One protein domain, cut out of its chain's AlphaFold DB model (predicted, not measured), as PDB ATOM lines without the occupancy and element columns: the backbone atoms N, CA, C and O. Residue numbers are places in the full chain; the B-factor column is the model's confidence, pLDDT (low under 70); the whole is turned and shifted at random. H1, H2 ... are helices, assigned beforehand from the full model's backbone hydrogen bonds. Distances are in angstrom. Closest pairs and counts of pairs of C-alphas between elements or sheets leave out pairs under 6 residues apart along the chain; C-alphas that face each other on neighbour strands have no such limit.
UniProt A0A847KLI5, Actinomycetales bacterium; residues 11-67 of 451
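This is residues 11 to 67 of the 451 residues of a protein of Actinomycetales bacterium (UniProt A0A847KLI5). The longest helix, H4, is one limb of an open arch; H1 and H2, packed on each other as a V, make the other limb, and H3 with the link 44 to 49 spans between the limbs. Residues 57 to 67, of which 57 to 65 belong to H4, stick out at one end. The printed part has 57 residues with four named helices, in the order H1, H2, H3, H4, and no named strand; its class is all helix. It is only just loose, close to compact, with a radius of gyration of the C-alphas of 12.6 A, and elongated, spanning 35 by 22 by 20 A.

H4, residues 50 to 65, touches no helix. H1, residues 11 to 18, is only just apart from it, the closest C-alphas being 8.1 A apart. H2, residues 20 to 32, touches H1, with the C-alphas of Arg 15 and Ala 23 closest at 4.9 A; they run opposite ways at a steep tilt of 56 degrees. H3, residues 37 to 43, and H2 only just touch, with 3 pairs of C-alphas within 8 A, only at the corner and with residues 27 to 31 of H2 alone; Ile 27 and Pro 37 have the closest C-alphas, 6.6 A apart, and the lines are about perpendicular at 76 degrees. H1 and H3 are close but not clearly touching, with the C-alphas of Glu 11 and Pro 37 closest at 6.7 A. Every O i to N i+4 pair is within hydrogen-bond range in H1, H2 and H4, and 2 of 3 are in H3.

H4 is 21.6 A long, from C-alpha 50 at (34.794, 23.792, 1.565) to C-alpha 65 at (25.485, 8.314, 13.355). H2 is 18.2 A long, H1 begins at C-alpha 11 at (24.664, 31.691, 1.492) and is 10.4 A long, and H3 is 10.0 A long.

The C-alphas of Ala 32 and Thr 66, the two farthest apart, are 35.4 A apart. The printed part has no cut and no long link. Its mean pLDDT is 72.5, with residues 17, 37, 39 to 48 and 61 to 67 under 70.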
ATOM      1  N   GLU A  11      25.763  32.022   2.400       77.44
ATOM      2  CA  GLU A  11      24.664  31.691   1.492       77.44
ATOM      3  C   GLU A  11      25.077  30.647   0.451       77.44
ATOM      4  O   GLU A  11      24.293  29.757   0.125       77.44
ATOM      5  N   ASP A  12      26.320  30.702  -0.027       76.19
ATOM      6  CA  ASP A  12      26.849  29.721  -0.980       76.19
ATOM      7  C   ASP A  12      27.071  28.359  -0.324       76.19
ATOM      8  O   ASP A  12      26.896  27.319  -0.965       76.19
ATOM      9  N   VAL A  13      27.384  28.358   0.974       72.88
ATOM     10  CA  VAL A  13      27.401  27.145   1.791       72.88
ATOM     11  C   VAL A  13      26.001  26.540   1.876       72.88
ATOM     12  O   VAL A  13      25.832  25.356   1.582       72.88
ATOM     13  N   LEU A  14      24.984  27.338   2.219       73.31
ATOM     14  CA  LEU A  14      23.599  26.866   2.318       73.31
ATOM     15  C   LEU A  14      23.092  26.318   0.979       73.31
ATOM     16  O   LEU A  14      22.546  25.214   0.945       73.31
ATOM     17  N   ARG A  15      23.353  27.023  -0.132       81.56
ATOM     18  CA  ARG A  15      23.037  26.562  -1.500       81.56
ATOM     19  C   ARG A  15      23.745  25.253  -1.841       81.56
ATOM     20  O   ARG A  15      23.144  24.375  -2.454       81.56
ATOM     21  N   SER A  16      24.994  25.093  -1.409       75.75
ATOM     22  CA  SER A  16      25.762  23.865  -1.626       75.75
ATOM     23  C   SER A  16      25.266  22.675  -0.800       75.75
ATOM     24  O   SER A  16      25.482  21.542  -1.226       75.75
ATOM     25  N   LEU A  17      24.667  22.900   0.374       69.38
ATOM     26  CA  LEU A  17      24.241  21.838   1.295       69.38
ATOM     27  C   LEU A  17      22.786  21.416   1.099       69.38
ATOM     28  O   LEU A  17      22.478  20.228   1.149       69.38
ATOM     29  N   LEU A  18      21.897  22.384   0.898       74.25
ATOM     30  CA  LEU A  18      20.451  22.166   0.829       74.25
ATOM     31  C   LEU A  18      19.946  22.095  -0.624       74.25
ATOM     32  O   LEU A  18      18.833  21.634  -0.862       74.25
ATOM     33  N   GLY A  19      20.766  22.512  -1.595       77.94
ATOM     34  CA  GLY A  19      20.351  22.758  -2.979       77.94
ATOM     35  C   GLY A  19      19.795  24.176  -3.164       77.94
ATOM     36  O   GLY A  19      19.435  24.835  -2.190       77.94
ATOM     37  N   GLU A  20      19.735  24.660  -4.412       77.81
ATOM     38  CA  GLU A  20      19.342  26.048  -4.732       77.81
ATOM     39  C   GLU A  20      17.978  26.430  -4.140       77.81
ATOM     40  O   GLU A  20      17.886  27.410  -3.402       77.81
ATOM     41  N   ASP A  21      16.944  25.627  -4.394       77.00
ATOM     42  CA  ASP A  21      15.567  25.967  -4.017       77.00
ATOM     43  C   ASP A  21      15.341  25.953  -2.495       77.00
ATOM     44  O   ASP A  21      14.696  26.848  -1.943       77.00
ATOM     45  N   ALA A  22      15.895  24.962  -1.790       72.69
ATOM     46  CA  ALA A  22      15.740  24.844  -0.340       72.69
ATOM     47  C   ALA A  22      16.592  25.878   0.412       72.69
ATOM     48  O   ALA A  22      16.156  26.424   1.427       72.69
ATOM     49  N   ALA A  23      17.782  26.197  -0.101       78.06
ATOM     50  CA  ALA A  23      18.612  27.256   0.457       78.06
ATOM     51  C   ALA A  23      17.970  28.634   0.289       78.06
ATOM     52  O   ALA A  23      18.020  29.438   1.214       78.06
ATOM     53  N   GLN A  24      17.328  28.898  -0.853       81.50
ATOM     54  CA  GLN A  24      16.610  30.148  -1.097       81.50
ATOM     55  C   GLN A  24      15.492  30.355  -0.061       81.50
ATOM     56  O   GLN A  24      15.419  31.415   0.560       81.50
ATOM     57  N   GLN A  25      14.680  29.322   0.191       81.31
ATOM     58  CA  GLN A  25      13.604  29.370   1.190       81.31
ATOM     59  C   GLN A  25      14.134  29.536   2.620       81.31
ATOM     60  O   GLN A  25      13.556  30.284   3.407       81.31
ATOM     61  N   ALA A  26      15.242  28.871   2.959       74.56
ATOM     62  CA  ALA A  26      15.890  29.020   4.258       74.56
ATOM     63  C   ALA A  26      16.468  30.434   4.454       74.56
ATOM     64  O   ALA A  26      16.280  31.044   5.500       74.56
ATOM     65  N   ILE A  27      17.120  30.999   3.436       81.38
ATOM     66  CA  ILE A  27      17.673  32.361   3.481       81.38
ATOM     67  C   ILE A  27      16.553  33.400   3.623       81.38
ATOM     68  O   ILE A  27      16.676  34.349   4.399       81.38
ATOM     69  N   GLU A  28      15.450  33.229   2.892       80.75
ATOM     70  CA  GLU A  28      14.293  34.122   2.979       80.75
ATOM     71  C   GLU A  28      13.597  34.039   4.338       80.75
ATOM     72  O   GLU A  28      13.264  35.081   4.906       80.75
ATOM     73  N   SER A  29      13.427  32.837   4.898       81.00
ATOM     74  CA  SER A  29      12.820  32.666   6.221       81.00
ATOM     75  C   SER A  29      13.695  33.247   7.336       81.00
ATOM     76  O   SER A  29      13.179  33.929   8.221       81.00
ATOM     77  N   MET A  30      15.017  33.074   7.256       74.81
ATOM     78  CA  MET A  30      15.973  33.656   8.205       74.81
ATOM     79  C   MET A  30      15.954  35.185   8.163       74.81
ATOM     80  O   MET A  30      15.843  35.831   9.206       74.81
ATOM     81  N   ARG A  31      15.968  35.780   6.964       82.75
ATOM     82  CA  ARG A  31      15.863  37.241   6.814       82.75
ATOM     83  C   ARG A  31      14.513  37.772   7.293       82.75
ATOM     84  O   ARG A  31      14.468  38.842   7.892       82.75
ATOM     85  N   ALA A  32      13.426  37.029   7.076       78.69
ATOM     86  CA  ALA A  32      12.105  37.376   7.597       78.69
ATOM     87  C   ALA A  32      12.044  37.327   9.136       78.69
ATOM     88  O   ALA A  32      11.305  38.103   9.738       78.69
ATOM     89  N   ALA A  33      12.855  36.475   9.767       74.31
ATOM     90  CA  ALA A  33      13.049  36.420  11.216       74.31
ATOM     91  C   ALA A  33      14.059  37.464  11.748       74.31
ATOM     92  O   ALA A  33      14.331  37.493  12.945       74.31
ATOM     93  N   GLY A  34      14.614  38.328  10.886       76.88
ATOM     94  CA  GLY A  34      15.599  39.348  11.265       76.88
ATOM     95  C   GLY A  34      17.026  38.822  11.456       76.88
ATOM     96  O   GLY A  34      17.876  39.549  11.963       76.88
ATOM     97  N   ILE A  35      17.301  37.583  11.045       75.75
ATOM     98  CA  ILE A  35      18.610  36.936  11.162       75.75
ATOM     99  C   ILE A  35      19.352  37.099   9.832       75.75
ATOM    100  O   ILE A  35      18.892  36.615   8.797       75.75
ATOM    101  N   ASP A  36      20.509  37.766   9.851       79.19
ATOM    102  CA  ASP A  36      21.397  37.840   8.684       79.19
ATOM    103  C   ASP A  36      22.185  36.521   8.547       79.19
ATOM    104  O   ASP A  36      22.998  36.199   9.423       79.19
ATOM    105  N   PRO A  37      21.989  35.748   7.458       65.94
ATOM    106  CA  PRO A  37      22.700  34.492   7.240       65.94
ATOM    107  C   PRO A  37      24.223  34.664   7.236       65.94
ATOM    108  O   PRO A  37      24.939  33.799   7.733       65.94
ATOM    109  N   SER A  38      24.730  35.781   6.710       71.94
ATOM    110  CA  SER A  38      26.175  36.014   6.621       71.94
ATOM    111  C   SER A  38      26.793  36.271   7.996       71.94
ATOM    112  O   SER A  38      27.874  35.763   8.288       71.94
ATOM    113  N   ALA A  39      26.074  36.979   8.871       69.81
ATOM    114  CA  ALA A  39      26.499  37.219  10.248       69.81
ATOM    115  C   ALA A  39      26.480  35.936  11.098       69.81
ATOM    116  O   ALA A  39      27.341  35.758  11.958       69.81
ATOM    117  N   LEU A  40      25.544  35.013  10.834       64.31
ATOM    118  CA  LEU A  40      25.445  33.736  11.548       64.31
ATOM    119  C   LEU A  40      26.673  32.842  11.311       64.31
ATOM    120  O   LEU A  40      27.213  32.271  12.256       64.31
ATOM    121  N   GLY A  41      27.132  32.738  10.058       64.88
ATOM    122  CA  GLY A  41      28.307  31.934   9.710       64.88
ATOM    123  C   GLY A  41      29.592  32.433  10.381       64.88
ATOM    124  O   GLY A  41      30.416  31.628  10.819       64.88
ATOM    125  N   GLU A  42      29.735  33.754  10.518       65.44
ATOM    126  CA  GLU A  42      30.875  34.375  11.201       65.44
ATOM    127  C   GLU A  42      30.763  34.280  12.733       65.44
ATOM    128  O   GLU A  42      31.761  33.989  13.391       65.44
ATOM    129  N   ALA A  43      29.562  34.428  13.302       59.22
ATOM    130  CA  ALA A  43      29.314  34.270  14.739       59.22
ATOM    131  C   ALA A  43      29.502  32.821  15.227       59.22
ATOM    132  O   ALA A  43      29.984  32.598  16.336       59.22
ATOM    133  N   ALA A  44      29.170  31.833  14.391       60.53
ATOM    134  CA  ALA A  44      29.357  30.412  14.681       60.53
ATOM    135  C   ALA A  44      30.804  29.918  14.459       60.53
ATOM    136  O   ALA A  44      31.095  28.748  14.709       60.53
ATOM    137  N   GLY A  45      31.715  30.782  13.985       63.34
ATOM    138  CA  GLY A  45      33.130  30.448  13.782       63.34
ATOM    139  C   GLY A  45      33.379  29.380  12.712       63.34
ATOM    140  O   GLY A  45      34.356  28.634  12.799       63.34
ATOM    141  N   LEU A  46      32.490  29.264  11.719       66.94
ATOM    142  CA  LEU A  46      32.525  28.171  10.747       66.94
ATOM    143  C   LEU A  46      33.605  28.412   9.669       66.94
ATOM    144  O   LEU A  46      33.748  29.537   9.182       66.94
ATOM    145  N   PRO A  47      34.367  27.378   9.255       67.00
ATOM    146  CA  PRO A  47      35.386  27.525   8.217       67.00
ATOM    147  C   PRO A  47      34.790  27.950   6.866       67.00
ATOM    148  O   PRO A  47      33.808  27.370   6.408       67.00
ATOM    149  N   LYS A  48      35.437  28.908   6.184       69.69
ATOM    150  CA  LYS A  48      35.091  29.316   4.802       69.69
ATOM    151  C   LYS A  48      35.614  28.333   3.741       69.69
ATOM    152  O   LYS A  48      35.159  28.351   2.598       69.69
ATOM    153  N   ASP A  49      36.548  27.452   4.111       77.50
ATOM    154  CA  ASP A  49      37.088  26.406   3.236       77.50
ATOM    155  C   ASP A  49      36.107  25.225   3.119       77.50
ATOM    156  O   ASP A  49      35.696  24.625   4.119       77.50
ATOM    157  N   ARG A  50      35.755  24.860   1.878       71.06
ATOM    158  CA  ARG A  50      34.794  23.792   1.565       71.06
ATOM    159  C   ARG A  50      35.224  22.433   2.102       71.06
ATOM    160  O   ARG A  50      34.377  21.673   2.564       71.06
ATOM    161  N   ASN A  51      36.510  22.107   2.052       76.88
ATOM    162  CA  ASN A  51      36.999  20.817   2.522       76.88
ATOM    163  C   ASN A  51      37.011  20.755   4.048       76.88
ATOM    164  O   ASN A  51      36.645  19.721   4.605       76.88
ATOM    165  N   GLN A  52      37.369  21.847   4.727       76.44
ATOM    166  CA  GLN A  52      37.290  21.923   6.189       76.44
ATOM    167  C   GLN A  52      35.840  21.849   6.675       76.44
ATOM    168  O   GLN A  52      35.545  21.102   7.608       76.44
ATOM    169  N   LEU A  53      34.922  22.544   5.999       76.69
ATOM    170  CA  LEU A  53      33.500  22.474   6.304       76.69
ATOM    171  C   LEU A  53      32.942  21.063   6.077       76.69
ATOM    172  O   LEU A  53      32.270  20.529   6.953       76.69
ATOM    173  N   MET A  54      33.250  20.424   4.944       75.31
ATOM    174  CA  MET A  54      32.812  19.047   4.673       75.31
ATOM    175  C   MET A  54      33.420  18.051   5.664       75.31
ATOM    176  O   MET A  54      32.750  17.104   6.064       75.31
ATOM    177  N   MET A  55      34.660  18.265   6.112       78.44
ATOM    178  CA  MET A  55      35.281  17.449   7.156       78.44
ATOM    179  C   MET A  55      34.563  17.615   8.501       78.44
ATOM    180  O   MET A  55      34.274  16.618   9.158       78.44
ATOM    181  N   MET A  56      34.201  18.844   8.872       75.81
ATOM    182  CA  MET A  56      33.432  19.134  10.081       75.81
ATOM    183  C   MET A  56      32.006  18.573  10.004       75.81
ATOM    184  O   MET A  56      31.547  17.950  10.956       75.81
ATOM    185  N   ILE A  57      31.320  18.708   8.864       75.81
ATOM    186  CA  ILE A  57      29.991  18.118   8.639       75.81
ATOM    187  C   ILE A  57      30.068  16.598   8.725       75.81
ATOM    188  O   ILE A  57      29.255  15.997   9.418       75.81
ATOM    189  N   ASN A  58      31.064  15.972   8.097       75.25
ATOM    190  CA  ASN A  58      31.277  14.532   8.209       75.25
ATOM    191  C   ASN A  58      31.587  14.116   9.652       75.25
ATOM    192  O   ASN A  58      31.148  13.054  10.079       75.25
ATOM    193  N   GLN A  59      32.295  14.941  10.427       72.31
ATOM    194  CA  GLN A  59      32.575  14.685  11.840       72.31
ATOM    195  C   GLN A  59      31.310  14.798  12.707       72.31
ATOM    196  O   GLN A  59      31.074  13.940  13.556       72.31
ATOM    197  N   VAL A  60      30.458  15.798  12.459       71.19
ATOM    198  CA  VAL A  60      29.155  15.960  13.125       71.19
ATOM    199  C   VAL A  60      28.204  14.827  12.736       71.19
ATOM    200  O   VAL A  60      27.600  14.210  13.607       71.19
ATOM    201  N   GLN A  61      28.117  14.485  11.449       67.12
ATOM    202  CA  GLN A  61      27.324  13.354  10.966       67.12
ATOM    203  C   GLN A  61      27.834  12.026  11.530       67.12
ATOM    204  O   GLN A  61      27.025  11.207  11.951       67.12
ATOM    205  N   ALA A  62      29.150  11.817  11.616       68.56
ATOM    206  CA  ALA A  62      29.731  10.635  12.247       68.56
ATOM    207  C   ALA A  62      29.438  10.582  13.754       68.56
ATOM    208  O   ALA A  62      29.135   9.508  14.268       68.56
ATOM    209  N   MET A  63      29.454  11.713  14.468       63.84
ATOM    210  CA  MET A  63      29.022  11.767  15.873       63.84
ATOM    211  C   MET A  63      27.523  11.462  16.037       63.84
ATOM    212  O   MET A  63      27.129  10.719  16.938       63.84
ATOM    213  N   LEU A  64      26.679  11.973  15.140       61.81
ATOM    214  CA  LEU A  64      25.233  11.724  15.150       61.81
ATOM    215  C   LEU A  64      24.870  10.298  14.709       61.81
ATOM    216  O   LEU A  64      23.874   9.751  15.176       61.81
ATOM    217  N   ALA A  65      25.672   9.681  13.839       62.94
ATOM    218  CA  ALA A  65      25.485   8.314  13.355       62.94
ATOM    219  C   ALA A  65      26.070   7.254  14.302       62.94
ATOM    220  O   ALA A  65      25.585   6.129  14.332       62.94
ATOM    221  N   THR A  66      27.093   7.598  15.095       55.72
ATOM    222  CA  THR A  66      27.621   6.734  16.172       55.72
ATOM    223  C   THR A  66      26.813   6.829  17.467       55.72
ATOM    224  O   THR A  66      27.063   6.072  18.407       55.72
ATOM    225  N   SER A  67      25.814   7.716  17.509       56.34
ATOM    226  CA  SER A  67      24.759   7.699  18.518       56.34
ATOM    227  C   SER A  67      23.943   6.419  18.306       56.34
ATOM    228  O   SER A  67      23.113   6.362  17.403       56.34
TER     229      SER A  67